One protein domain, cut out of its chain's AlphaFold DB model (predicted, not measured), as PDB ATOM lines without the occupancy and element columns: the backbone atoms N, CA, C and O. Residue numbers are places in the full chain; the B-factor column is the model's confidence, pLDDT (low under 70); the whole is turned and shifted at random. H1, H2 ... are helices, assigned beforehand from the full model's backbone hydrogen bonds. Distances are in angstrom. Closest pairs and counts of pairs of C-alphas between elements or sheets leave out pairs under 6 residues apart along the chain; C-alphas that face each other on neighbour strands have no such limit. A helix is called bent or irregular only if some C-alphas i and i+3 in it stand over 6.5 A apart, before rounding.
ATOM      1  N   ASP A 137      19.622  -8.622  22.307       74.75
ATOM      2  CA  ASP A 137      19.910  -7.283  21.772       74.75
ATOM      3  C   ASP A 137      21.146  -7.331  20.865       74.75
ATOM      4  O   ASP A 137      22.283  -7.309  21.330       74.75
ATOM      5  N   ASN A 138      20.912  -7.423  19.556       79.88
ATOM      6  CA  ASN A 138      21.950  -7.471  18.526       79.88
ATOM      7  C   ASN A 138      21.883  -6.277  17.557       79.88
ATOM      8  O   ASN A 138      22.428  -6.324  16.454       79.88
ATOM      9  N   SER A 139      21.212  -5.194  17.956       84.62
ATOM     10  CA  SER A 139      20.991  -4.009  17.117       84.62
ATOM     11  C   SER A 139      22.302  -3.372  16.634       84.62
ATOM     12  O   SER A 139      22.447  -3.060  15.449       84.62
ATOM     13  N   ALA A 140      23.290  -3.260  17.526       86.38
ATOM     14  CA  ALA A 140      24.630  -2.775  17.204       86.38
ATOM     15  C   ALA A 140      25.371  -3.703  16.224       86.38
ATOM     16  O   ALA A 140      25.985  -3.223  15.275       86.38
ATOM     17  N   ALA A 141      25.264  -5.024  16.402       90.69
ATOM     18  CA  ALA A 141      25.888  -6.017  15.527       90.69
ATOM     19  C   ALA A 141      25.278  -6.014  14.113       90.69
ATOM     20  O   ALA A 141      26.005  -6.078  13.121       90.69
ATOM     21  N   ILE A 142      23.953  -5.857  14.003       91.44
ATOM     22  CA  ILE A 142      23.257  -5.674  12.721       91.44
ATOM     23  C   ILE A 142      23.710  -4.379  12.037       91.44
ATOM     24  O   ILE A 142      24.034  -4.388  10.847       91.44
ATOM     25  N   GLY A 143      23.763  -3.266  12.776       91.06
ATOM     26  CA  GLY A 143      24.262  -1.989  12.258       91.06
ATOM     27  C   GLY A 143      25.698  -2.104  11.748       91.06
ATOM     28  O   GLY A 143      26.005  -1.667  10.639       91.06
ATOM     29  N   ALA A 144      26.554  -2.787  12.507       93.44
ATOM     30  CA  ALA A 144      27.925  -3.065  12.116       93.44
ATOM     31  C   ALA A 144      28.011  -3.926  10.849       93.44
ATOM     32  O   ALA A 144      28.822  -3.642   9.971       93.44
ATOM     33  N   TYR A 145      27.148  -4.934  10.695       94.75
ATOM     34  CA  TYR A 145      27.084  -5.726   9.467       94.75
ATOM     35  C   TYR A 145      26.708  -4.875   8.246       94.75
ATOM     36  O   TYR A 145      27.321  -5.012   7.193       94.75
ATOM     37  N   HIS A 146      25.771  -3.934   8.369       93.31
ATOM     38  CA  HIS A 146      25.454  -3.014   7.269       93.31
ATOM     39  C   HIS A 146      26.630  -2.113   6.875       93.31
ATOM     40  O   HIS A 146      26.880  -1.907   5.681       93.31
ATOM     41  N   ILE A 147      27.365  -1.595   7.863       93.44
ATOM     42  CA  ILE A 147      28.575  -0.802   7.616       93.44
ATOM     43  C   ILE A 147      29.632  -1.683   6.944       93.44
ATOM     44  O   ILE A 147      30.167  -1.306   5.905       93.44
ATOM     45  N   PHE A 148      29.856  -2.899   7.453       95.25
ATOM     46  CA  PHE A 148      30.769  -3.879   6.865       95.25
ATOM     47  C   PHE A 148      30.448  -4.157   5.392       95.25
ATOM     48  O   PHE A 148      31.341  -4.155   4.549       95.25
ATOM     49  N   MET A 149      29.172  -4.347   5.057       91.88
ATOM     50  CA  MET A 149      28.730  -4.582   3.679       91.88
ATOM     51  C   MET A 149      28.957  -3.361   2.779       91.88
ATOM     52  O   MET A 149      29.351  -3.515   1.623       91.88
ATOM     53  N   THR A 150      28.765  -2.151   3.311       90.38
ATOM     54  CA  THR A 150      29.067  -0.898   2.601       90.38
ATOM     55  C   THR A 150      30.560  -0.771   2.301       90.38
ATOM     56  O   THR A 150      30.922  -0.507   1.155       90.38
ATOM     57  N   LEU A 151      31.426  -1.031   3.287       91.50
ATOM     58  CA  LEU A 151      32.882  -1.011   3.101       91.50
ATOM     59  C   LEU A 151      33.323  -2.053   2.064       91.50
ATOM     60  O   LEU A 151      34.067  -1.737   1.140       91.50
ATOM     61  N   ASN A 152      32.786  -3.273   2.147       90.62
ATOM     62  CA  ASN A 152      33.040  -4.333   1.168       90.62
ATOM     63  C   ASN A 152      32.638  -3.947  -0.257       90.62
ATOM     64  O   ASN A 152      33.297  -4.342  -1.218       90.62
ATOM     65  N   ARG A 153      31.553  -3.183  -0.408       86.62
ATOM     66  CA  ARG A 153      31.130  -2.673  -1.711       86.62
ATOM     67  C   ARG A 153      32.154  -1.686  -2.271       86.62
ATOM     68  O   ARG A 153      32.547  -1.843  -3.421       86.62
ATOM     69  N   ILE A 154      32.644  -0.749  -1.456       85.00
ATOM     70  CA  ILE A 154      33.686   0.211  -1.866       85.00
ATOM     71  C   ILE A 154      34.938  -0.531  -2.352       85.00
ATOM     72  O   ILE A 154      35.434  -0.241  -3.437       85.00
ATOM     73  N   LEU A 155      35.388  -1.549  -1.611       88.06
ATOM     74  CA  LEU A 155      36.554  -2.363  -1.983       88.06
ATOM     75  C   LEU A 155      36.406  -3.093  -3.329       88.06
ATOM     76  O   LEU A 155      37.408  -3.445  -3.949       88.06
ATOM     77  N   ARG A 156      35.169  -3.350  -3.772       83.19
ATOM     78  CA  ARG A 156      34.864  -4.103  -4.998       83.19
ATOM     79  C   ARG A 156      34.492  -3.225  -6.191       83.19
ATOM     80  O   ARG A 156      34.633  -3.688  -7.322       83.19
ATOM     81  N   GLU A 157      33.974  -2.025  -5.949       85.81
ATOM     82  CA  GLU A 157      33.425  -1.140  -6.983       85.81
ATOM     83  C   GLU A 157      34.329   0.056  -7.301       85.81
ATOM     84  O   GLU A 157      34.313   0.522  -8.440       85.81
ATOM     85  N   ASP A 158      35.135   0.544  -6.349       91.06
ATOM     86  CA  ASP A 158      36.046   1.662  -6.614       91.06
ATOM     87  C   ASP A 158      37.223   1.202  -7.486       91.06
ATOM     88  O   ASP A 158      38.022   0.350  -7.091       91.06
ATOM     89  N   GLU A 159      37.326   1.769  -8.691       90.69
ATOM     90  CA  GLU A 159      38.319   1.356  -9.687       90.69
ATOM     91  C   GLU A 159      39.756   1.492  -9.165       90.69
ATOM     92  O   GLU A 159      40.563   0.582  -9.369       90.69
ATOM     93  N   ASP A 160      40.069   2.580  -8.456       93.25
ATOM     94  CA  ASP A 160      41.412   2.827  -7.932       93.25
ATOM     95  C   ASP A 160      41.763   1.771  -6.869       93.25
ATOM     96  O   ASP A 160      42.835   1.160  -6.913       93.25
ATOM     97  N   VAL A 161      40.837   1.498  -5.940       93.38
ATOM     98  CA  VAL A 161      41.026   0.478  -4.893       93.38
ATOM     99  C   VAL A 161      41.202  -0.908  -5.507       93.38
ATOM    100  O   VAL A 161      42.131  -1.624  -5.136       93.38
ATOM    101  N   VAL A 162      40.375  -1.276  -6.488       90.69
ATOM    102  CA  VAL A 162      40.478  -2.566  -7.186       90.69
ATOM    103  C   VAL A 162      41.830  -2.709  -7.891       90.69
ATOM    104  O   VAL A 162      42.421  -3.788  -7.852       90.69
ATOM    105  N   ARG A 163      42.353  -1.638  -8.507       91.38
ATOM    106  CA  ARG A 163      43.696  -1.645  -9.111       91.38
ATOM    107  C   ARG A 163      44.783  -1.863  -8.069       91.38
ATOM    108  O   ARG A 163      45.650  -2.710  -8.274       91.38
ATOM    109  N   PHE A 164      44.725  -1.156  -6.945       94.56
ATOM    110  CA  PHE A 164      45.697  -1.326  -5.867       94.56
ATOM    111  C   PHE A 164      45.654  -2.736  -5.253       94.56
ATOM    112  O   PHE A 164      46.698  -3.380  -5.147       94.56
ATOM    113  N   LEU A 165      44.467  -3.252  -4.912       92.00
ATOM    114  CA  LEU A 165      44.311  -4.606  -4.369       92.00
ATOM    115  C   LEU A 165      44.750  -5.679  -5.368       92.00
ATOM    116  O   LEU A 165      45.386  -6.652  -4.974       92.00
ATOM    117  N   GLY A 166      44.488  -5.476  -6.662       88.38
ATOM    118  CA  GLY A 166      45.015  -6.337  -7.715       88.38
ATOM    119  C   GLY A 166      46.543  -6.330  -7.753       88.38
ATOM    120  O   GLY A 166      47.155  -7.392  -7.774       88.38
ATOM    121  N   MET A 167      47.188  -5.159  -7.697       89.38
ATOM    122  CA  MET A 167      48.657  -5.075  -7.643       89.38
ATOM    123  C   MET A 167      49.234  -5.739  -6.386       89.38
ATOM    124  O   MET A 167      50.297  -6.362  -6.454       89.38
ATOM    125  N   LEU A 168      48.537  -5.626  -5.252       89.38
ATOM    126  CA  LEU A 168      48.886  -6.290  -3.995       89.38
ATOM    127  C   LEU A 168      48.786  -7.827  -4.104       89.38
ATOM    128  O   LEU A 168      49.582  -8.556  -3.499       89.38
ATOM    129  N   ASP A 169      47.862  -8.293  -4.944       84.44
ATOM    130  CA  ASP A 169      47.634  -9.685  -5.347       84.44
ATOM    131  C   ASP A 169      48.384 -10.076  -6.642       84.44
ATOM    132  O   ASP A 169      47.948 -10.915  -7.427       84.44
ATOM    133  N   TYR A 170      49.535  -9.442  -6.897       80.94
ATOM    134  CA  TYR A 170      50.443  -9.738  -8.015       80.94
ATOM    135  C   TYR A 170      49.890  -9.514  -9.438       80.94
ATOM    136  O   TYR A 170      50.541  -9.909 -10.411       80.94
ATOM    137  N   VAL A 171      48.754  -8.832  -9.606       81.19
ATOM    138  CA  VAL A 171      48.221  -8.451 -10.925       81.19
ATOM    139  C   VAL A 171      49.049  -7.316 -11.529       81.19
ATOM    140  O   VAL A 171      49.432  -6.359 -10.855       81.19
ATOM    141  N   TRP A 172      49.353  -7.435 -12.824       84.38
ATOM    142  CA  TRP A 172      50.085  -6.428 -13.592       84.38
ATOM    143  C   TRP A 172      49.130  -5.745 -14.565       84.38
ATOM    144  O   TRP A 172      48.401  -6.426 -15.284       84.38
ATOM    145  N   TYR A 173      49.167  -4.417 -14.608       83.56
ATOM    146  CA  TYR A 173      48.313  -3.618 -15.485       83.56
ATOM    147  C   TYR A 173      49.149  -3.010 -16.612       83.56
ATOM    148  O   TYR A 173      50.236  -2.490 -16.357       83.56
ATOM    149  N   GLU A 174      48.689  -3.127 -17.856       78.25
ATOM    150  CA  GLU A 174      49.351  -2.508 -19.010       78.25
ATOM    151  C   GLU A 174      49.189  -0.989 -18.941       78.25
ATOM    152  O   GLU A 174      48.106  -0.495 -18.638       78.25
ATOM    153  N   ASP A 175      50.280  -0.254 -19.169       68.75
ATOM    154  CA  ASP A 175      50.239   1.204 -19.230       68.75
ATOM    155  C   ASP A 175      50.194   1.636 -20.697       68.75
ATOM    156  O   ASP A 175      51.136   1.403 -21.453       68.75
ATOM    157  N   ASP A 176      49.106   2.291 -21.102       58.75
ATOM    158  CA  ASP A 176      48.935   2.792 -22.470       58.75
ATOM    159  C   ASP A 176      50.000   3.843 -22.860       58.75
ATOM    160  O   ASP A 176      50.189   4.138 -24.043       58.75
ATOM    161  N   SER A 177      50.707   4.425 -21.879       55.72
ATOM    162  CA  SER A 177      51.634   5.548 -22.071       55.72
ATOM    163  C   SER A 177      53.122   5.174 -22.160       55.72
ATOM    164  O   SER A 177      53.921   5.986 -22.640       55.72
ATOM    165  N   GLN A 178      53.523   3.956 -21.769       50.19
ATOM    166  CA  GLN A 178      54.901   3.460 -21.894       50.19
ATOM    167  C   GLN A 178      54.921   1.967 -22.230       50.19
ATOM    168  O   GLN A 178      54.076   1.212 -21.776       50.19
ATOM    169  N   ALA A 179      55.921   1.503 -22.989       47.12
ATOM    170  CA  ALA A 179      56.130   0.074 -23.241       47.12
ATOM    171  C   ALA A 179      56.540  -0.660 -21.940       47.12
ATOM    172  O   ALA A 179      57.722  -0.925 -21.716       47.12
ATOM    173  N   GLY A 180      55.578  -0.945 -21.056       64.75
ATOM    174  CA  GLY A 180      55.804  -1.507 -19.727       64.75
ATOM    175  C   GLY A 180      54.515  -1.851 -18.969       64.75
ATOM    176  O   GLY A 180      53.414  -1.500 -19.379       64.75
ATOM    177  N   TYR A 181      54.671  -2.566 -17.850       74.62
ATOM    178  CA  TYR A 181      53.584  -2.959 -16.948       74.62
ATOM    179  C   TYR A 181      53.692  -2.202 -15.619       74.62
ATOM    180  O   TYR A 181      54.769  -2.172 -15.019       74.62
ATOM    181  N   THR A 182      52.572  -1.694 -15.109       81.88
ATOM    182  CA  THR A 182      52.452  -1.147 -13.753       81.88
ATOM    183  C   THR A 182      52.271  -2.277 -12.737       81.88
ATOM    184  O   THR A 182      51.476  -3.200 -12.940       81.88
ATOM    185  N   ARG A 183      53.034  -2.216 -11.636       87.50
ATOM    186  CA  ARG A 183      53.065  -3.208 -10.545       87.50
ATOM    187  C   ARG A 183      53.205  -2.511  -9.191       87.50
ATOM    188  O   ARG A 183      53.614  -1.351  -9.143       87.50
ATOM    189  N   LEU A 184      53.005  -3.258  -8.102       89.94
ATOM    190  CA  LEU A 184      53.129  -2.754  -6.728       89.94
ATOM    191  C   LEU A 184      54.451  -2.011  -6.464       89.94
ATOM    192  O   LEU A 184      54.431  -0.942  -5.864       89.94
ATOM    193  N   ASN A 185      55.586  -2.509  -6.969       89.56
ATOM    194  CA  ASN A 185      56.886  -1.843  -6.792       89.56
ATOM    195  C   ASN A 185      56.903  -0.408  -7.333       89.56
ATOM    196  O   ASN A 185      57.484   0.465  -6.701       89.56
ATOM    197  N   GLY A 186      56.232  -0.150  -8.460       89.75
ATOM    198  CA  GLY A 186      56.132   1.203  -9.003       89.75
ATOM    199  C   GLY A 186      55.313   2.121  -8.094       89.75
ATOM    200  O   GLY A 186      55.724   3.244  -7.819       89.75
ATOM    201  N   VAL A 187      54.212   1.615  -7.530       92.56
ATOM    202  CA  VAL A 187      53.416   2.353  -6.535       92.56
ATOM    203  C   VAL A 187      54.263   2.671  -5.294       92.56
ATOM    204  O   VAL A 187      54.243   3.800  -4.807       92.56
ATOM    205  N   LEU A 188      55.065   1.713  -4.815       93.56
ATOM    206  CA  LEU A 188      55.988   1.907  -3.690       93.56
ATOM    207  C   LEU A 188      57.091   2.931  -3.989       93.56
ATOM    208  O   LEU A 188      57.453   3.716  -3.111       93.56
ATOM    209  N   GLU A 189      57.617   2.958  -5.215       92.62
ATOM    210  CA  GLU A 189      58.593   3.958  -5.657       92.62
ATOM    211  C   GLU A 189      57.994   5.370  -5.647       92.62
ATOM    212  O   GLU A 189      58.622   6.293  -5.115       92.62
ATOM    213  N   VAL A 190      56.762   5.528  -6.149       93.44
ATOM    214  CA  VAL A 190      56.034   6.806  -6.123       93.44
ATOM    215  C   VAL A 190      55.771   7.249  -4.683       93.44
ATOM    216  O   VAL A 190      56.168   8.348  -4.301       93.44
ATOM    217  N   LEU A 191      55.189   6.384  -3.844       94.19
ATOM    218  CA  LEU A 191      54.959   6.670  -2.419       94.19
ATOM    219  C   LEU A 191      56.271   6.968  -1.672       94.19
ATOM    220  O   LEU A 191      56.306   7.745  -0.715       94.19
ATOM    221  N   GLY A 192      57.380   6.385  -2.127       93.38
ATOM    222  CA  GLY A 192      58.721   6.587  -1.600       93.38
ATOM    223  C   GLY A 192      59.370   7.927  -1.962       93.38
ATOM    224  O   GLY A 192      60.419   8.234  -1.384       93.38
ATOM    225  N   SER A 193      58.777   8.739  -2.843       94.38
ATOM    226  CA  SER A 193      59.330  10.022  -3.288       94.38
ATOM    227  C   SER A 193      58.291  11.142  -3.262       94.38
ATOM    228  O   SER A 193      57.348  11.147  -4.044       94.38
ATOM    229  N   SER A 194      58.491  12.157  -2.413       92.50
ATOM    230  CA  SER A 194      57.551  13.282  -2.299       92.50
ATOM    231  C   SER A 194      57.400  14.092  -3.592       92.50
ATOM    232  O   SER A 194      56.327  14.633  -3.839       92.50
ATOM    233  N   SER A 195      58.447  14.194  -4.422       92.06
ATOM    234  CA  SER A 195      58.371  14.925  -5.696       92.06
ATOM    235  C   SER A 195      57.532  14.176  -6.732       92.06
ATOM    236  O   SER A 195      56.648  14.767  -7.337       92.06
ATOM    237  N   VAL A 196      57.759  12.867  -6.877       92.12
ATOM    238  CA  VAL A 196      57.026  12.023  -7.835       92.12
ATOM    239  C   VAL A 196      55.577  11.841  -7.383       92.12
ATOM    240  O   VAL A 196      54.660  11.928  -8.190       92.12
ATOM    241  N   LEU A 197      55.351  11.661  -6.078       93.00
ATOM    242  CA  LEU A 197      54.011  11.589  -5.502       93.00
ATOM    243  C   LEU A 197      53.199  12.859  -5.780       93.00
ATOM    244  O   LEU A 197      52.028  12.764  -6.134       93.00
ATOM    245  N   LYS A 198      53.826  14.039  -5.669       92.69
ATOM    246  CA  LYS A 198      53.192  15.315  -6.018       92.69
ATOM    247  C   LYS A 198      52.760  15.344  -7.486       92.69
ATOM    248  O   LYS A 198      51.616  15.677  -7.762       92.69
ATOM    249  N   GLU A 199      53.642  14.957  -8.404       91.38
ATOM    250  CA  GLU A 199      53.331  14.908  -9.840       91.38
ATOM    251  C   GLU A 199      52.158  13.968 -10.144       91.38
ATOM    252  O   GLU A 199      51.238  14.350 -10.862       91.38
ATOM    253  N   VAL A 200      52.153  12.771  -9.547       91.06
ATOM    254  CA  VAL A 200      51.109  11.758  -9.758       91.06
ATOM    255  C   VAL A 200      49.750  12.197  -9.199       91.06
ATOM    256  O   VAL A 200      48.726  11.978  -9.844       91.06
ATOM    257  N   LEU A 201      49.718  12.840  -8.028       90.50
ATOM    258  CA  LEU A 201      48.473  13.343  -7.432       90.50
ATOM    259  C   LEU A 201      47.933  14.604  -8.126       90.50
ATOM    260  O   LEU A 201      46.757  14.918  -7.967       90.50
ATOM    261  N   SER A 202      48.755  15.309  -8.907       89.62
ATOM    262  CA  SER A 202      48.338  16.458  -9.723       89.62
ATOM    263  C   SER A 202      47.785  16.080 -11.104       89.62
ATOM    264  O   SER A 202      47.404  16.973 -11.861       89.62
ATOM    265  N   LEU A 203      47.770  14.797 -11.481       86.81
ATOM    266  CA  LEU A 203      47.285  14.376 -12.796       86.81
ATOM    267  C   LEU A 203      45.765  14.547 -12.920       86.81
ATOM    268  O   LEU A 203      45.007  14.040 -12.097       86.81
ATOM    269  N   ASN A 204      45.327  15.195 -14.005       80.00
ATOM    270  CA  ASN A 204      43.903  15.330 -14.338       80.00
ATOM    271  C   ASN A 204      43.283  13.991 -14.776       80.00
ATOM    272  O   ASN A 204      42.145  13.693 -14.431       80.00
ATOM    273  N   GLU A 205      44.036  13.186 -15.532       84.19
ATOM    274  CA  GLU A 205      43.651  11.829 -15.927       84.19
ATOM    275  C   GLU A 205      44.595  10.825 -15.263       84.19
ATOM    276  O   GLU A 205      45.818  10.900 -15.412       84.19
ATOM    277  N   LYS A 206      44.026   9.885 -14.503       87.94
ATOM    278  CA  LYS A 206      44.789   8.878 -13.763       87.94
ATOM    279  C   LYS A 206      45.234   7.760 -14.709       87.94
ATOM    280  O   LYS A 206      44.410   6.954 -15.139       87.94
ATOM    281  N   ASN A 207      46.536   7.673 -14.984       89.81
ATOM    282  CA  ASN A 207      47.130   6.462 -15.562       89.81
ATOM    283  C   ASN A 207      47.120   5.306 -14.538       89.81
ATOM    284  O   ASN A 207      46.813   5.512 -13.363       89.81
ATOM    285  N   GLU A 208      47.462   4.083 -14.952       89.06
ATOM    286  CA  GLU A 208      47.387   2.907 -14.064       89.06
ATOM    287  C   GLU A 208      48.271   3.047 -12.809       89.06
ATOM    288  O   GLU A 208      47.879   2.613 -11.725       89.06
ATOM    289  N   MET A 209      49.418   3.730 -12.914       91.19
ATOM    290  CA  MET A 209      50.259   4.066 -11.758       91.19
ATOM    291  C   MET A 209      49.534   4.991 -10.775       91.19
ATOM    292  O   MET A 209      49.512   4.728  -9.570       91.19
ATOM    293  N   ALA A 210      48.912   6.059 -11.280       91.62
ATOM    294  CA  ALA A 210      48.127   6.981 -10.473       91.62
ATOM    295  C   ALA A 210      46.945   6.270  -9.817       91.62
ATOM    296  O   ALA A 210      46.741   6.447  -8.620       91.62
ATOM    297  N   LYS A 211      46.220   5.410 -10.545       93.00
ATOM    298  CA  LYS A 211      45.139   4.589  -9.976       93.00
ATOM    299  C   LYS A 211      45.638   3.709  -8.831       93.00
ATOM    300  O   LYS A 211      44.986   3.644  -7.797       93.00
ATOM    301  N   GLY A 212      46.822   3.104  -8.955       93.44
ATOM    302  CA  GLY A 212      47.444   2.335  -7.868       93.44
ATOM    303  C   GLY A 212      47.758   3.177  -6.621       93.44
ATOM    304  O   GLY A 212      47.492   2.746  -5.499       93.44
ATOM    305  N   VAL A 213      48.273   4.397  -6.798       94.94
ATOM    306  CA  VAL A 213      48.567   5.330  -5.690       94.94
ATOM    307  C   VAL A 213      47.285   5.853  -5.035       94.94
ATOM    308  O   VAL A 213      47.169   5.842  -3.810       94.94
ATOM    309  N   TRP A 214      46.302   6.272  -5.832       94.38
ATOM    310  CA  TRP A 214      44.984   6.681  -5.343       94.38
ATOM    311  C   TRP A 214      44.263   5.532  -4.639       94.38
ATOM    312  O   TRP A 214      43.649   5.741  -3.595       94.38
ATOM    313  N   GLY A 215      44.404   4.314  -5.158       94.56
ATOM    314  CA  GLY A 215      43.863   3.100  -4.569       94.56
ATOM    315  C   GLY A 215      44.456   2.808  -3.201       94.56
ATOM    316  O   GLY A 215      43.706   2.505  -2.279       94.56
ATOM    317  N   PHE A 216      45.770   2.987  -3.027       95.44
ATOM    318  CA  PHE A 216      46.410   2.906  -1.711       95.44
ATOM    319  C   PHE A 216      45.815   3.925  -0.729       95.44
ATOM    320  O   PHE A 216      45.435   3.553   0.379       95.44
ATOM    321  N   ILE A 217      45.690   5.196  -1.131       94.06
ATOM    322  CA  ILE A 217      45.159   6.266  -0.266       94.06
ATOM    323  C   ILE A 217      43.712   5.968   0.152       94.06
ATOM    324  O   ILE A 217      43.380   6.027   1.337       94.06
ATOM    325  N   LYS A 218      42.857   5.600  -0.806       93.31
ATOM    326  CA  LYS A 218      41.461   5.230  -0.546       93.31
ATOM    327  C   LYS A 218      41.354   3.978   0.317       93.31
ATOM    328  O   LYS A 218      40.553   3.947   1.245       93.31
ATOM    329  N   PHE A 219      42.183   2.965   0.064       94.44
ATOM    330  CA  PHE A 219      42.205   1.745   0.866       94.44
ATOM    331  C   PHE A 219      42.609   2.028   2.315       94.44
ATOM    332  O   PHE A 219      41.965   1.530   3.231       94.44
ATOM    333  N   VAL A 220      43.606   2.887   2.545       93.69
ATOM    334  CA  VAL A 220      43.975   3.346   3.892       93.69
ATOM    335  C   VAL A 220      42.799   4.034   4.592       93.69
ATOM    336  O   VAL A 220      42.561   3.762   5.766       93.69
ATOM    337  N   ASN A 221      42.022   4.862   3.885       91.38
ATOM    338  CA  ASN A 221      40.804   5.446   4.457       91.38
ATOM    339  C   ASN A 221      39.772   4.367   4.835       91.38
ATOM    340  O   ASN A 221      39.239   4.384   5.945       91.38
ATOM    341  N   VAL A 222      39.556   3.378   3.961       92.62
ATOM    342  CA  VAL A 222      38.686   2.229   4.262       92.62
ATOM    343  C   VAL A 222      39.181   1.467   5.496       92.62
ATOM    344  O   VAL A 222      38.362   1.066   6.316       92.62
ATOM    345  N   LEU A 223      40.495   1.307   5.693       94.12
ATOM    346  CA  LEU A 223      41.052   0.674   6.896       94.12
ATOM    347  C   LEU A 223      40.781   1.483   8.172       94.12
ATOM    348  O   LEU A 223      40.473   0.887   9.203       94.12
ATOM    349  N   SER A 224      40.843   2.815   8.113       92.81
ATOM    350  CA  SER A 224      40.481   3.696   9.236       92.81
ATOM    351  C   SER A 224      38.997   3.578   9.613       92.81
ATOM    352  O   SER A 224      38.647   3.477  10.797       92.81
ATOM    353  N   GLU A 225      38.108   3.543   8.619       92.69
ATOM    354  CA  GLU A 225      36.676   3.293   8.835       92.69
ATOM    355  C   GLU A 225      36.430   1.876   9.364       92.69
ATOM    356  O   GLU A 225      35.633   1.674  10.283       92.69
ATOM    357  N   PHE A 226      37.167   0.896   8.845       94.94
ATOM    358  CA  PHE A 226      37.039  -0.493   9.250       94.94
ATOM    359  C   PHE A 226      37.543  -0.735  10.677       94.94
ATOM    360  O   PHE A 226      36.889  -1.441  11.442       94.94
ATOM    361  N   ARG A 227      38.628  -0.081  11.105       94.56
ATOM    362  CA  ARG A 227      39.045  -0.066  12.515       94.56
ATOM    363  C   ARG A 227      37.940   0.491  13.406       94.56
ATOM    364  O   ARG A 227      37.594  -0.138  14.401       94.56
ATOM    365  N   SER A 228      37.368   1.635  13.030       93.62
ATOM    366  CA  SER A 228      36.287   2.273  13.794       93.62
ATOM    367  C   SER A 228      35.075   1.341  13.925       93.62
ATOM    368  O   SER A 228      34.484   1.220  14.999       93.62
ATOM    369  N   LEU A 229      34.748   0.616  12.850       94.75
ATOM    370  CA  LEU A 229      33.730  -0.428  12.858       94.75
ATOM    371  C   LEU A 229      34.074  -1.546  13.848       94.75
ATOM    372  O   LEU A 229      33.247  -1.878  14.695       94.75
ATOM    373  N   LEU A 230      35.278  -2.113  13.774       93.56
ATOM    374  CA  LEU A 230      35.697  -3.207  14.654       93.56
ATOM    375  C   LEU A 230      35.725  -2.785  16.128       93.56
ATOM    376  O   LEU A 230      35.327  -3.569  16.990       93.56
ATOM    377  N   GLU A 231      36.146  -1.558  16.435       92.25
ATOM    378  CA  GLU A 231      36.109  -1.000  17.793       92.25
ATOM    379  C   GLU A 231      34.665  -0.840  18.303       92.25
ATOM    380  O   GLU A 231      34.396  -1.138  19.469       92.25
ATOM    381  N   SER A 232      33.715  -0.468  17.433       91.56
ATOM    382  CA  SER A 232      32.295  -0.317  17.802       91.56
ATOM    383  C   SER A 232      31.626  -1.622  18.259       91.56
ATOM    384  O   SER A 232      30.689  -1.590  19.056       91.56
ATOM    385  N   ILE A 233      32.139  -2.772  17.806       90.06
ATOM    386  CA  ILE A 233      31.659  -4.115  18.164       90.06
ATOM    387  C   ILE A 233      32.637  -4.875  19.069       90.06
ATOM    388  O   ILE A 233      32.629  -6.102  19.096       90.06
ATOM    389  N   GLY A 234      33.469  -4.172  19.845       82.31
ATOM    390  CA  GLY A 234      34.461  -4.801  20.729       82.31
ATOM    391  C   GLY A 234      33.890  -5.775  21.774       82.31
ATOM    392  O   GLY A 234      34.612  -6.645  22.254       82.31
ATOM    393  N   ASN A 235      32.595  -5.675  22.091       85.44
ATOM    394  CA  ASN A 235      31.897  -6.609  22.982       85.44
ATOM    395  C   ASN A 235      31.461  -7.916  22.289       85.44
ATOM    396  O   ASN A 235      31.055  -8.849  22.973       85.44
ATOM    397  N   GLU A 236      31.576  -7.999  20.960       89.25
ATOM    398  CA  GLU A 236      31.226  -9.159  20.130       89.25
ATOM    399  C   GLU A 236      32.493  -9.743  19.474       89.25
ATOM    400  O   GLU A 236      32.707  -9.613  18.261       89.25
ATOM    401  N   PRO A 237      33.379 -10.395  20.250       89.62
ATOM    402  CA  PRO A 237      34.717 -10.764  19.791       89.62
ATOM    403  C   PRO A 237      34.706 -11.776  18.634       89.62
ATOM    404  O   PRO A 237      35.614 -11.768  17.805       89.62
ATOM    405  N   LEU A 238      33.674 -12.624  18.527       89.88
ATOM    406  CA  LEU A 238      33.519 -13.550  17.398       89.88
ATOM    407  C   LEU A 238      33.218 -12.815  16.094       89.88
ATOM    408  O   LEU A 238      33.830 -13.118  15.072       89.88
ATOM    409  N   LEU A 239      32.304 -11.842  16.137       92.75
ATOM    410  CA  LEU A 239      31.939 -11.045  14.972       92.75
ATOM    411  C   LEU A 239      33.107 -10.163  14.528       92.75
ATOM    412  O   LEU A 239      33.444 -10.156  13.346       92.75
ATOM    413  N   GLN A 240      33.758  -9.489  15.481       93.25
ATOM    414  CA  GLN A 240      34.945  -8.669  15.233       93.25
ATOM    415  C   GLN A 240      36.045  -9.489  14.543       93.25
ATOM    416  O   GLN A 240      36.573  -9.099  13.502       93.25
ATOM    417  N   SER A 241      36.341 -10.667  15.094       93.06
ATOM    418  CA  SER A 241      37.344 -11.585  14.565       93.06
ATOM    419  C   SER A 241      36.982 -12.114  13.172       93.06
ATOM    420  O   SER A 241      37.862 -12.213  12.319       93.06
ATOM    421  N   ALA A 242      35.713 -12.448  12.921       94.12
ATOM    422  CA  ALA A 242      35.256 -12.940  11.620       94.12
ATOM    423  C   ALA A 242      35.321 -11.855  10.534       94.12
ATOM    424  O   ALA A 242      35.813 -12.118   9.437       94.12
ATOM    425  N   MET A 243      34.876 -10.632  10.851       95.12
ATOM    426  CA  MET A 243      34.966  -9.482   9.947       95.12
ATOM    427  C   MET A 243      36.420  -9.170   9.598       95.12
ATOM    428  O   MET A 243      36.738  -8.984   8.428       95.12
ATOM    429  N   TRP A 244      37.317  -9.149  10.588       94.31
ATOM    430  CA  TRP A 244      38.738  -8.908  10.342       94.31
ATOM    431  C   TRP A 244      39.343  -9.995   9.438       94.31
ATOM    432  O   TRP A 244      39.982  -9.679   8.436       94.31
ATOM    433  N   MET A 245      39.076 -11.278   9.725       92.00
ATOM    434  CA  MET A 245      39.606 -12.399   8.931       92.00
ATOM    435  C   MET A 245      39.136 -12.393   7.479       92.00
ATOM    436  O   MET A 245      39.857 -12.885   6.616       92.00
ATOM    437  N   TYR A 246      37.957 -11.835   7.205       93.56
ATOM    438  CA  TYR A 246      37.420 -11.743   5.851       93.56
ATOM    439  C   TYR A 246      38.374 -11.010   4.894       93.56
ATOM    440  O   TYR A 246      38.483 -11.380   3.730       93.56
ATOM    441  N   HIS A 247      39.117 -10.021   5.398       91.56
ATOM    442  CA  HIS A 247      40.125  -9.275   4.639       91.56
ATOM    443  C   HIS A 247      41.570  -9.654   5.000       91.56
ATOM    444  O   HIS A 247      42.507  -9.037   4.490       91.56
ATOM    445  N   GLY A 248      41.764 -10.680   5.839       89.19
ATOM    446  CA  GLY A 248      43.066 -11.064   6.392       89.19
ATOM    447  C   GLY A 248      44.131 -11.298   5.323       89.19
ATOM    448  O   GLY A 248      45.273 -10.877   5.492       89.19
ATOM    449  N   TYR A 249      43.749 -11.881   4.180       87.00
ATOM    450  CA  TYR A 249      44.659 -12.079   3.050       87.00
ATOM    451  C   TYR A 249      45.340 -10.771   2.628       87.00
ATOM    452  O   TYR A 249      46.567 -10.699   2.579       87.00
ATOM    453  N   TYR A 250      44.562  -9.711   2.393       90.06
ATOM    454  CA  TYR A 250      45.116  -8.416   2.007       90.06
ATOM    455  C   TYR A 250      45.967  -7.803   3.117       90.06
ATOM    456  O   TYR A 250      46.971  -7.166   2.811       90.06
ATOM    457  N   PHE A 251      45.629  -8.030   4.388       91.75
ATOM    458  CA  PHE A 251      46.438  -7.555   5.512       91.75
ATOM    459  C   PHE A 251      47.817  -8.221   5.531       91.75
ATOM    460  O   PHE A 251      48.824  -7.520   5.610       91.75
ATOM    461  N   ASP A 252      47.897  -9.538   5.348       88.38
ATOM    462  CA  ASP A 252      49.183 -10.238   5.250       88.38
ATOM    463  C   ASP A 252      50.009  -9.764   4.063       88.38
ATOM    464  O   ASP A 252      51.206  -9.517   4.207       88.38
ATOM    465  N   ARG A 253      49.380  -9.599   2.895       88.19
ATOM    466  CA  ARG A 253      50.062  -9.097   1.697       88.19
ATOM    467  C   ARG A 253      50.609  -7.688   1.928       88.19
ATOM    468  O   ARG A 253      51.769  -7.418   1.626       88.19
ATOM    469  N   MET A 254      49.803  -6.805   2.509       92.19
ATOM    470  CA  MET A 254      50.197  -5.431   2.817       92.19
ATOM    471  C   MET A 254      51.325  -5.399   3.858       92.19
ATOM    472  O   MET A 254      52.297  -4.665   3.697       92.19
ATOM    473  N   ASN A 255      51.253  -6.246   4.888       91.06
ATOM    474  CA  ASN A 255      52.295  -6.378   5.901       91.06
ATOM    475  C   ASN A 255      53.602  -6.950   5.315       91.06
ATOM    476  O   ASN A 255      54.684  -6.450   5.610       91.06
ATOM    477  N   ALA A 256      53.523  -7.960   4.448       89.19
ATOM    478  CA  ALA A 256      54.693  -8.584   3.835       89.19
ATOM    479  C   ALA A 256      55.414  -7.651   2.848       89.19
ATOM    480  O   ALA A 256      56.640  -7.564   2.870       89.19
ATOM    481  N   GLU A 257      54.665  -6.949   1.994       89.75
ATOM    482  CA  GLU A 257      55.239  -6.160   0.896       89.75
ATOM    483  C   GLU A 257      55.522  -4.699   1.291       89.75
ATOM    484  O   GLU A 257      56.422  -4.071   0.735       89.75
ATOM    485  N   MET A 258      54.763  -4.129   2.239       93.38
ATOM    486  CA  MET A 258      54.752  -2.677   2.479       93.38
ATOM    487  C   MET A 258      55.171  -2.243   3.887       93.38
ATOM    488  O   MET A 258      55.442  -1.056   4.065       93.38
ATOM    489  N   ASN A 259      55.277  -3.142   4.875       90.00
ATOM    490  CA  ASN A 259      55.523  -2.752   6.276       90.00
ATOM    491  C   ASN A 259      56.778  -1.880   6.447       90.00
ATOM    492  O   ASN A 259      56.724  -0.799   7.028       90.00
ATOM    493  N   LEU A 260      57.885  -2.263   5.803       89.81
ATOM    494  CA  LEU A 260      59.135  -1.489   5.830       89.81
ATOM    495  C   LEU A 260      59.044  -0.120   5.127       89.81
ATOM    496  O   LEU A 260      59.930   0.718   5.292       89.81
ATOM    497  N   PHE A 261      58.002   0.110   4.325       91.62
ATOM    498  CA  PHE A 261      57.805   1.329   3.544       91.62
ATOM    499  C   PHE A 261      56.792   2.296   4.159       91.62
ATOM    500  O   PHE A 261      56.805   3.465   3.769       91.62
ATOM    501  N   PHE A 262      55.952   1.869   5.110       93.50
ATOM    502  CA  PHE A 262      54.871   2.711   5.632       93.50
ATOM    503  C   PHE A 262      55.368   4.027   6.218       93.50
ATOM    504  O   PHE A 262      54.903   5.080   5.788       93.50
ATOM    505  N   ASP A 263      56.364   4.006   7.104       92.31
ATOM    506  CA  ASP A 263      56.904   5.234   7.704       92.31
ATOM    507  C   ASP A 263      57.329   6.254   6.639       92.31
ATOM    508  O   ASP A 263      57.068   7.455   6.748       92.31
ATOM    509  N   LYS A 264      57.962   5.770   5.565       93.88
ATOM    510  CA  LYS A 264      58.408   6.611   4.453       93.88
ATOM    511  C   LYS A 264      57.226   7.117   3.623       93.88
ATOM    512  O   LYS A 264      57.175   8.309   3.322       93.88
ATOM    513  N   ALA A 265      56.290   6.237   3.279       93.81
ATOM    514  CA  ALA A 265      55.109   6.558   2.482       93.81
ATOM    515  C   ALA A 265      54.218   7.595   3.184       93.81
ATOM    516  O   ALA A 265      53.905   8.632   2.603       93.81
ATOM    517  N   PHE A 266      53.883   7.373   4.457       94.25
ATOM    518  CA  PHE A 266      53.047   8.282   5.244       94.25
ATOM    519  C   PHE A 266      53.741   9.614   5.531       94.25
ATOM    520  O   PHE A 266      53.100  10.663   5.467       94.25
ATOM    521  N   LYS A 267      55.063   9.612   5.753       92.06
ATOM    522  CA  LYS A 267      55.840  10.855   5.841       92.06
ATOM    523  C   LYS A 267      55.762  11.663   4.544       92.06
ATOM    524  O   LYS A 267      55.566  12.874   4.601       92.06
ATOM    525  N   ASN A 268      55.919  11.018   3.389       93.38
ATOM    526  CA  ASN A 268      55.845  11.694   2.095       93.38
ATOM    527  C   ASN A 268      54.430  12.196   1.789       93.38
ATOM    528  O   ASN A 268      54.292  13.333   1.347       93.38
ATOM    529  N   LEU A 269      53.392  11.410   2.092       92.06
ATOM    530  CA  LEU A 269      51.998  11.853   2.006       92.06
ATOM    531  C   LEU A 269      51.763  13.095   2.869       92.06
ATOM    532  O   LEU A 269      51.256  14.092   2.372       92.06
ATOM    533  N   GLY A 270      52.226  13.094   4.122       89.00
ATOM    534  CA  GLY A 270      52.116  14.257   5.006       89.00
ATOM    535  C   GLY A 270      52.899  15.483   4.522       89.00
ATOM    536  O   GLY A 270      52.554  16.605   4.880       89.00
ATOM    537  N   LEU A 271      53.946  15.305   3.707       89.06
ATOM    538  CA  LEU A 271      54.654  16.413   3.059       89.06
ATOM    539  C   LEU A 271      53.869  16.979   1.874       89.06
ATOM    540  O   LEU A 271      53.753  18.199   1.767       89.06
ATOM    541  N   VAL A 272      53.341  16.105   1.012       90.12
ATOM    542  CA  VAL A 272      52.603  16.483  -0.204       90.12
ATOM    543  C   VAL A 272      51.251  17.112   0.134       90.12
ATOM    544  O   VAL A 272      50.896  18.127  -0.453       90.12
ATOM    545  N   LEU A 273      50.551  16.584   1.140       87.19
ATOM    546  CA  LEU A 273      49.255  17.087   1.609       87.19
ATOM    547  C   LEU A 273      49.340  18.403   2.407       87.19
ATOM    548  O   LEU A 273      48.318  18.882   2.881       87.19
ATOM    549  N   ASN A 274      50.528  19.004   2.567       84.31
ATOM    550  CA  ASN A 274      50.622  20.397   3.030       84.31
ATOM    551  C   ASN A 274      50.242  21.402   1.931       84.31
ATOM    552  O   ASN A 274      50.036  22.571   2.231       84.31
ATOM    553  N   ASP A 275      50.227  20.977   0.667       85.06
ATOM    554  CA  ASP A 275      49.751  21.793  -0.445       85.06
ATOM    555  C   ASP A 275      48.218  21.768  -0.447       85.06
ATOM    556  O   ASP A 275      47.622  20.704  -0.621       85.06
ATOM    557  N   GLU A 276      47.588  22.926  -0.233       81.25
ATOM    558  CA  GLU A 276      46.130  23.059  -0.119       81.25
ATOM    559  C   GLU A 276      45.398  22.475  -1.331       81.25
ATOM    560  O   GLU A 276      44.431  21.730  -1.175       81.25
ATOM    561  N   SER A 277      45.896  22.733  -2.543       83.62
ATOM    562  CA  SER A 277      45.262  22.253  -3.774       83.62
ATOM    563  C   SER A 277      45.250  20.725  -3.857       83.62
ATOM    564  O   SER A 277      44.260  20.119  -4.264       83.62
ATOM    565  N   LEU A 278      46.336  20.085  -3.415       86.19
ATOM    566  CA  LEU A 278      46.453  18.630  -3.391       86.19
ATOM    567  C   LEU A 278      45.686  18.010  -2.236       86.19
ATOM    568  O   LEU A 278      45.116  16.935  -2.401       86.19
ATOM    569  N   PHE A 279      45.660  18.675  -1.082       84.50
ATOM    570  CA  PHE A 279      44.839  18.261   0.043       84.50
ATOM    571  C   PHE A 279      43.362  18.229  -0.349       84.50
ATOM    572  O   PHE A 279      42.710  17.207  -0.144       84.50
ATOM    573  N   LEU A 280      42.861  19.303  -0.967       80.88
ATOM    574  CA  LEU A 280      41.485  19.385  -1.453       80.88
ATOM    575  C   LEU A 280      41.207  18.331  -2.525       80.88
ATOM    576  O   LEU A 280      40.230  17.605  -2.397       80.88
ATOM    577  N   ASN A 281      42.102  18.156  -3.504       84.81
ATOM    578  CA  ASN A 281      41.948  17.118  -4.527       84.81
ATOM    579  C   ASN A 281      41.844  15.712  -3.907       84.81
ATOM    580  O   ASN A 281      40.965  14.924  -4.257       84.81
ATOM    581  N   VAL A 282      42.718  15.385  -2.948       85.25
ATOM    582  CA  VAL A 282      42.681  14.088  -2.253       85.25
ATOM    583  C   VAL A 282      41.422  13.943  -1.406       85.25
ATOM    584  O   VAL A 282      40.807  12.880  -1.425       85.25
ATOM    585  N   ALA A 283      41.008  14.995  -0.704       81.62
ATOM    586  CA  ALA A 283      39.791  14.983   0.093       81.62
ATOM    587  C   ALA A 283      38.541  14.791  -0.783       81.62
ATOM    588  O   ALA A 283      37.725  13.922  -0.489       81.62
ATOM    589  N   GLU A 284      38.420  15.512  -1.897       81.50
ATOM    590  CA  GLU A 284      37.348  15.326  -2.880       81.50
ATOM    591  C   GLU A 284      37.364  13.904  -3.458       81.50
ATOM    592  O   GLU A 284      36.332  13.236  -3.508       81.50
ATOM    593  N   GLY A 285      38.540  13.384  -3.820       80.12
ATOM    594  CA  GLY A 285      38.671  12.038  -4.378       80.12
ATOM    595  C   GLY A 285      38.337  10.903  -3.401       80.12
ATOM    596  O   GLY A 285      37.947   9.820  -3.849       80.12
ATOM    597  N   VAL A 286      38.486  11.130  -2.090       80.94
ATOM    598  CA  VAL A 286      38.166  10.159  -1.028       80.94
ATOM    599  C   VAL A 286      36.715  10.286  -0.558       80.94
ATOM    600  O   VAL A 286      36.048   9.268  -0.405       80.94
ATOM    601  N   TYR A 287      36.215  11.508  -0.349       74.88
ATOM    602  CA  TYR A 287      34.915  11.751   0.290       74.88
ATOM    603  C   TYR A 287      33.771  12.066  -0.684       74.88
ATOM    604  O   TYR A 287      32.625  12.072  -0.242       74.88
ATOM    605  N   GLN A 288      34.079  12.290  -1.969       63.25
ATOM    606  CA  GLN A 288      33.222  12.397  -3.166       63.25
ATOM    607  C   GLN A 288      32.014  13.361  -3.149       63.25
ATOM    608  O   GLN A 288      31.659  13.807  -4.227       63.25
ATOM    609  N   ASP A 289      31.428  13.736  -2.001       53.81
ATOM    610  CA  ASP A 289      30.251  14.625  -1.876       53.81
ATOM    611  C   ASP A 289      30.048  15.238  -0.456       53.81
ATOM    612  O   ASP A 289      29.003  15.829  -0.172       53.81
ATOM    613  N   GLN A 290      30.993  15.097   0.488       56.66
ATOM    614  CA  GLN A 290      30.862  15.697   1.832       56.66
ATOM    615  C   GLN A 290      31.351  17.155   1.858       56.66
ATOM    616  O   GLN A 290      32.436  17.450   1.362       56.66
ATOM    617  N   GLU A 291      30.578  18.069   2.469       52.22
ATOM    618  CA  GLU A 291      31.006  19.463   2.677       52.22
ATOM    619  C   GLU A 291      32.294  19.502   3.510       52.22
ATOM    620  O   GLU A 291      32.307  19.160   4.697       52.22
ATOM    621  N   LEU A 292      33.387  19.933   2.879       57.44
ATOM    622  CA  LEU A 292      34.655  20.144   3.560       57.44
ATOM    623  C   LEU A 292      34.549  21.403   4.438       57.44
ATOM    624  O   LEU A 292      34.071  22.441   3.971       57.44
ATOM    625  N   PRO A 293      34.982  21.353   5.709       56.00
ATOM    626  CA  PRO A 293      35.034  22.547   6.543       56.00
ATOM    627  C   PRO A 293      36.001  23.575   5.933       56.00
ATOM    628  O   PRO A 293      37.030  23.203   5.379       56.00
ATOM    629  N   MET A 294      35.693  24.871   6.056       55.94
ATOM    630  CA  MET A 294      36.637  25.950   5.722       55.94
ATOM    631  C   MET A 294      37.879  25.823   6.616       55.94
ATOM    632  O   MET A 294      37.751  25.876   7.841       55.94
ATOM    633  N   LEU A 295      39.056  25.646   6.015       58.25
ATOM    634  CA  LEU A 295      40.333  25.487   6.718       58.25
ATOM    635  C   LEU A 295      41.218  26.720   6.491       58.25
ATOM    636  O   LEU A 295      41.246  27.260   5.391       58.25
ATOM    637  N   ASP A 296      41.922  27.165   7.534       60.75
ATOM    638  CA  ASP A 296      42.954  28.212   7.454       60.75
ATOM    639  C   ASP A 296      44.309  27.589   7.046       60.75
ATOM    640  O   ASP A 296      44.608  26.448   7.420       60.75
ATOM    641  N   GLU A 297      45.145  28.317   6.294       55.56
ATOM    642  CA  GLU A 297      46.435  27.826   5.763       55.56
ATOM    643  C   GLU A 297      47.399  27.396   6.885       55.56
ATOM    644  O   GLU A 297      48.097  26.382   6.761       55.56
ATOM    645  N   ASP A 298      47.391  28.112   8.016       58.53
ATOM    646  CA  ASP A 298      48.222  27.804   9.189       58.53
ATOM    647  C   ASP A 298      47.783  26.508   9.917       58.53
ATOM    648  O   ASP A 298      48.590  25.881  10.615       58.53
ATOM    649  N   ASP A 299      46.545  26.042   9.701       70.19
ATOM    650  CA  ASP A 299      45.993  24.811  10.287       70.19
ATOM    651  C   ASP A 299      46.156  23.579   9.373       70.19
ATOM    652  O   ASP A 299      46.291  22.452   9.867       70.19
ATOM    653  N   LEU A 300      46.222  23.761   8.047       70.25
ATOM    654  CA  LEU A 300      46.290  22.664   7.067       70.25
ATOM    655  C   LEU A 300      47.500  21.743   7.266       70.25
ATOM    656  O   LEU A 300      47.345  20.519   7.298       70.25
ATOM    657  N   SER A 301      48.703  22.294   7.480       71.00
ATOM    658  CA  SER A 301      49.902  21.462   7.697       71.00
ATOM    659  C   SER A 301      49.795  20.612   8.965       71.00
ATOM    660  O   SER A 301      50.270  19.471   9.023       71.00
ATOM    661  N   VAL A 302      49.161  21.158  10.004       77.12
ATOM    662  CA  VAL A 302      48.959  20.461  11.275       77.12
ATOM    663  C   VAL A 302      47.910  19.363  11.111       77.12
ATOM    664  O   VAL A 302      48.110  18.254  11.614       77.12
ATOM    665  N   ILE A 303      46.827  19.638  10.384       79.12
ATOM    666  CA  ILE A 303      45.760  18.678  10.085       79.12
ATOM    667  C   ILE A 303      46.291  17.529   9.228       79.12
ATOM    668  O   ILE A 303      46.123  16.373   9.614       79.12
ATOM    669  N   ALA A 304      46.998  17.817   8.132       78.69
ATOM    670  CA  ALA A 304      47.548  16.802   7.234       78.69
ATOM    671  C   ALA A 304      48.523  15.859   7.959       78.69
ATOM    672  O   ALA A 304      48.434  14.635   7.824       78.69
ATOM    673  N   LYS A 305      49.415  16.400   8.803       81.31
ATOM    674  CA  LYS A 305      50.328  15.587   9.630       81.31
ATOM    675  C   LYS A 305      49.586  14.729  10.650       81.31
ATOM    676  O   LYS A 305      49.943  13.570  10.837       81.31
ATOM    677  N   LYS A 306      48.564  15.274  11.315       84.44
ATOM    678  CA  LYS A 306      47.754  14.515  12.282       84.44
ATOM    679  C   LYS A 306      46.950  13.409  11.602       84.44
ATOM    680  O   LYS A 306      46.930  12.294  12.111       84.44
ATOM    681  N   ALA A 307      46.324  13.701  10.464       83.94
ATOM    682  CA  ALA A 307      45.540  12.739   9.700       83.94
ATOM    683  C   ALA A 307      46.417  11.588   9.195       83.94
ATOM    684  O   ALA A 307      46.111  10.433   9.459       83.94
ATOM    685  N   THR A 308      47.560  11.894   8.577       87.88
ATOM    686  CA  THR A 308      48.494  10.866   8.083       87.88
ATOM    687  C   THR A 308      49.111  10.031   9.205       87.88
ATOM    688  O   THR A 308      49.222   8.817   9.058       87.88
ATOM    689  N   ALA A 309      49.450  10.639  10.347       88.62
ATOM    690  CA  ALA A 309      49.921   9.899  11.518       88.62
ATOM    691  C   ALA A 309      48.835   8.983  12.107       88.62
ATOM    692  O   ALA A 309      49.131   7.848  12.475       88.62
ATOM    693  N   LYS A 310      47.579   9.450  12.163       90.88
ATOM    694  CA  LYS A 310      46.439   8.629  12.591       90.88
ATOM    695  C   LYS A 310      46.211   7.463  11.627       90.88
ATOM    696  O   LYS A 310      46.087   6.335  12.078       90.88
ATOM    697  N   SER A 311      46.214   7.713  10.320       92.44
ATOM    698  CA  SER A 311      46.053   6.662   9.315       92.44
ATOM    699  C   SER A 311      47.159   5.609   9.388       92.44
ATOM    700  O   SER A 311      46.876   4.428   9.219       92.44
ATOM    701  N   LEU A 312      48.402   6.002   9.687       94.38
ATOM    702  CA  LEU A 312      49.481   5.045   9.939       94.38
ATOM    703  C   LEU A 312      49.185   4.175  11.171       94.38
ATOM    704  O   LEU A 312      49.327   2.958  11.093       94.38
ATOM    705  N   ASP A 313      48.748   4.772  12.284       95.00
ATOM    706  CA  ASP A 313      48.348   4.021  13.484       95.00
ATOM    707  C   ASP A 313      47.191   3.055  13.188       95.00
ATOM    708  O   ASP A 313      47.248   1.891  13.576       95.00
ATOM    709  N   ASP A 314      46.184   3.503  12.433       94.75
ATOM    710  CA  ASP A 314      45.048   2.680  12.009       94.75
ATOM    711  C   ASP A 314      45.493   1.491  11.152       94.75
ATOM    712  O   ASP A 314      45.079   0.360  11.408       94.75
ATOM    713  N   VAL A 315      46.386   1.712  10.182       94.94
ATOM    714  CA  VAL A 315      46.970   0.637   9.368       94.94
ATOM    715  C   VAL A 315      47.727  -0.346  10.257       94.94
ATOM    716  O   VAL A 315      47.448  -1.540  10.215       94.94
ATOM    717  N   MET A 316      48.635   0.125  11.113       94.12
ATOM    718  CA  MET A 316      49.412  -0.761  11.990       94.12
ATOM    719  C   MET A 316      48.523  -1.538  12.968       94.12
ATOM    720  O   MET A 316      48.805  -2.696  13.280       94.12
ATOM    721  N   TRP A 317      47.423  -0.933  13.421       93.75
ATOM    722  CA  TRP A 317      46.413  -1.602  14.232       93.75
ATOM    723  C   TRP A 317      45.701  -2.709  13.449       93.75
ATOM    724  O   TRP A 317      45.534  -3.813  13.974       93.75
ATOM    725  N   MET A 318      45.315  -2.433  12.199       93.25
ATOM    726  CA  MET A 318      44.640  -3.385  11.314       93.25
ATOM    727  C   MET A 318      45.538  -4.559  10.923       93.25
ATOM    728  O   MET A 318      45.047  -5.677  10.822       93.25
ATOM    729  N   LEU A 319      46.843  -4.336  10.765       92.06
ATOM    730  CA  LEU A 319      47.812  -5.372  10.390       92.06
ATOM    731  C   LEU A 319      48.265  -6.260  11.561       92.06
ATOM    732  O   LEU A 319      49.122  -7.127  11.385       92.06
ATOM    733  N   ASN A 320      47.716  -6.069  12.764       87.75
ATOM    734  CA  ASN A 320      48.061  -6.889  13.919       87.75
ATOM    735  C   ASN A 320      47.368  -8.270  13.852       87.75
ATOM    736  O   ASN A 320      46.141  -8.336  13.969       87.75
ATOM    737  N   PRO A 321      48.121  -9.384  13.763       76.50
ATOM    738  CA  PRO A 321      47.543 -10.718  13.605       76.50
ATOM    739  C   PRO A 321      46.805 -11.223  14.855       76.50
ATOM    740  O   PRO A 321      45.977 -12.116  14.752       76.50
ATOM    741  N   ASN A 322      47.006 -10.646  16.042       80.44
ATOM    742  CA  ASN A 322      46.349 -11.132  17.268       80.44
ATOM    743  C   ASN A 322      44.831 -10.834  17.310       80.44
ATOM    744  O   ASN A 322      44.152 -11.130  18.291       80.44
ATOM    745  N   ARG A 323      44.275 -10.206  16.264       77.75
ATOM    746  CA  ARG A 323      42.862  -9.809  16.186       77.75
ATOM    747  C   ARG A 323      41.906 -10.953  15.849       77.75
ATOM    748  O   ARG A 323      40.706 -10.779  16.037       77.75
ATOM    749  N   PHE A 324      42.405 -12.115  15.417       76.38
ATOM    750  CA  PHE A 324      41.547 -13.256  15.073       76.38
ATOM    751  C   PHE A 324      41.508 -14.400  16.106       76.38
ATOM    752  O   PHE A 324      40.927 -15.460  15.856       76.38
ATOM    753  N   ASP A 325      42.094 -14.215  17.291       82.25
ATOM    754  CA  ASP A 325      42.177 -15.284  18.294       82.25
ATOM    755  C   ASP A 325      40.806 -15.741  18.802       82.25
ATOM    756  O   ASP A 325      40.631 -16.914  19.122       82.25
ATOM    757  N   ALA A 326      39.808 -14.856  18.859       86.00
ATOM    758  CA  ALA A 326      38.495 -15.189  19.402       86.00
ATOM    759  C   ALA A 326      37.778 -16.276  18.590       86.00
ATOM    760  O   ALA A 326      37.339 -17.278  19.161       86.00
ATOM    761  N   ILE A 327      37.693 -16.120  17.262       85.44
ATOM    762  CA  ILE A 327      37.059 -17.130  16.409       85.44
ATOM    763  C   ILE A 327      37.896 -18.407  16.351       85.44
ATOM    764  O   ILE A 327      37.354 -19.508  16.445       85.44
ATOM    765  N   LYS A 328      39.227 -18.273  16.306       81.44
ATOM    766  CA  LYS A 328      40.134 -19.417  16.360       81.44
ATOM    767  C   LYS A 328      39.941 -20.200  17.648       81.44
ATOM    768  O   LYS A 328      39.851 -21.414  17.585       81.44
ATOM    769  N   ASN A 329      39.828 -19.543  18.797       79.81
ATOM    770  CA  ASN A 329      39.583 -20.193  20.083       79.81
ATOM    771  C   ASN A 329      38.194 -20.830  20.141       79.81
ATOM    772  O   ASN A 329      38.064 -21.949  20.633       79.81
ATOM    773  N   TYR A 330      37.172 -20.173  19.591       79.75
ATOM    774  CA  TYR A 330      35.823 -20.732  19.494       79.75
ATOM    775  C   TYR A 330      35.798 -22.054  18.723       79.75
ATOM    776  O   TYR A 330      35.209 -23.028  19.193       79.75
ATOM    777  N   PHE A 331      36.494 -22.130  17.586       73.94
ATOM    778  CA  PHE A 331      36.580 -23.368  16.814       73.94
ATOM    779  C   PHE A 331      37.651 -24.332  17.325       73.94
ATOM    780  O   PHE A 331      37.415 -25.530  17.305       73.94
ATOM    781  N   LYS A 332      38.771 -23.870  17.886       63.56
ATOM    782  CA  LYS A 332      39.800 -24.709  18.525       63.56
ATOM    783  C   LYS A 332      39.221 -25.464  19.716       63.56
ATOM    784  O   LYS A 332      39.389 -26.672  19.803       63.56
ATOM    785  N   ASN A 333      38.447 -24.803  20.570       45.34
ATOM    786  CA  ASN A 333      37.742 -25.460  21.672       45.34
ATOM    787  C   ASN A 333      36.649 -26.433  21.186       45.34
ATOM    788  O   ASN A 333      36.199 -27.273  21.957       45.34
ATOM    789  N   ARG A 334      36.246 -26.357  19.907       49.22
ATOM    790  CA  ARG A 334      35.359 -27.323  19.235       49.22
ATOM    791  C   ARG A 334      36.098 -28.413  18.450       49.22
ATOM    792  O   ARG A 334      35.545 -29.491  18.299       49.22
ATOM    793  N   ILE A 335      37.325 -28.163  17.986       40.25
ATOM    794  CA  ILE A 335      38.242 -29.154  17.390       40.25
ATOM    795  C   ILE A 335      38.832 -30.044  18.498       40.25
ATOM    796  O   ILE A 335      39.023 -31.240  18.296       40.25
ATOM    797  N   TYR A 336      39.033 -29.484  19.697       35.66
ATOM    798  CA  TYR A 336      39.444 -30.192  20.916       35.66
ATOM    799  C   TYR A 336      38.282 -30.445  21.907       35.66
ATOM    800  O   TYR A 336      38.509 -30.913  23.022       35.66
ATOM    801  N   GLY A 337      37.036 -30.174  21.498       33.22
ATOM    802  CA  GLY A 337      35.791 -30.579  22.172       33.22
ATOM    803  C   GLY A 337      35.123 -31.735  21.412       33.22
ATOM    804  O   GLY A 337      35.428 -31.941  20.244       33.22
TER     805      GLY A 337
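Overview. This is residues 137 to 337 of the 638 residues of an uncharacterized protein of Pedobacter chitinilyticus (UniProt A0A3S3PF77). The long helix H5 runs through the middle, with H1 side by side with it on one side and H9 crossing it on the other, where H7b packs beside H9. H2, H3 and H4 pack crosswise on H5 within its residues 208 to 219; from its other end H6 folds back, H10 crosses H6, and residues 331 to 337 stick out. The printed part has 201 residues with ten named helices, H1 to H10 in order, and no named strand. It is all helix, its packing mostly crossed, at more than a shallow tilt, and compact: radius of gyration of the C-alphas 18.2 A, spans 58 by 43 by 28 A.

Arrangement. Start at H1, residues 139 to 157: it touches the hub H5, residues 208 to 232, opposite ways at a shallow tilt of 5 degrees, closest C-alphas Ala 144 and Leu 229, 6.4 A. Next, H2, residues 159 to 168, touches H5 about perpendicular at 90 degrees, closest C-alphas Val 161 and Gly 215, 3.9 A. H3, residues 184 to 191, touches H5 at C-alphas Val 187 and Val 213, 5.8 A; H4, residues 194 to 201, does at Val 200 and Ala 210, 5.7 A. H6, residues 237 to 246, makes a helical hairpin with H5, only just touching with 3 pairs of C-alphas within 8 A, closest Leu 230 and Gln 240, 5.5 A. H7, residues 248 to 272, was assigned as one helix by its hydrogen bonds but is bent, C-alphas 257 and 260 being 7.8 A apart; its arms H7a, 248 to 257, and H7b, 260 to 272, are about perpendicular at 85 degrees. H7a touches H2 at C-alphas Arg 253 and Leu 168, 6.5 A. H8, residues 276 to 287, only just touches H4, with 3 pairs within 8 A, closest C-alphas Leu 278 and Leu 201, 7.0 A. H9, residues 297 to 318, touches H7b opposite ways at a shallow tilt of 19 degrees, closest C-alphas Lys 305 and Gly 270, 5.1 A, and H5 at Asp 314 and Ser 224, 5.4 A. H10, residues 321 to 335, touches H6 at C-alphas Phe 324 and Ser 241, 4.6 A. O i to N i+4 pairs are not all within hydrogen-bond range in H7b (8 of 9), H9 (16 of 18) and H10 (7 of 11); in the other helices and H7a they are.

Along the chain. Find C-alpha 139 at (20.991, -4.009, 17.117); H1 runs 27.3 A from there. H5 runs 35.4 A from C-alpha 208 at (47.387, 2.907, -14.064). H9 spans 31.8 A and is only just irregular, C-alphas 298 and 301 being 6.7 A apart; H7b, C-alphas 260 and 263 at 7.3 A, and H10, C-alphas 323 and 326 at 7.6 A, are irregular too. H10 ends at C-alpha 335 at (38.242, -29.154, 17.390).

Size, cuts and confidence. The C-alphas farthest apart, of Glu 297 and Gly 337, are 61.6 A apart, and the printed part has no cut. The one long link, H2 to H3, has 15 residues, with 173 to 174 paired antiparallel with 181 to 182. Mean pLDDT of the printed part is 84.6; look for values under 70 at residues 175 to 180, 288 to 298 and 332 to 337.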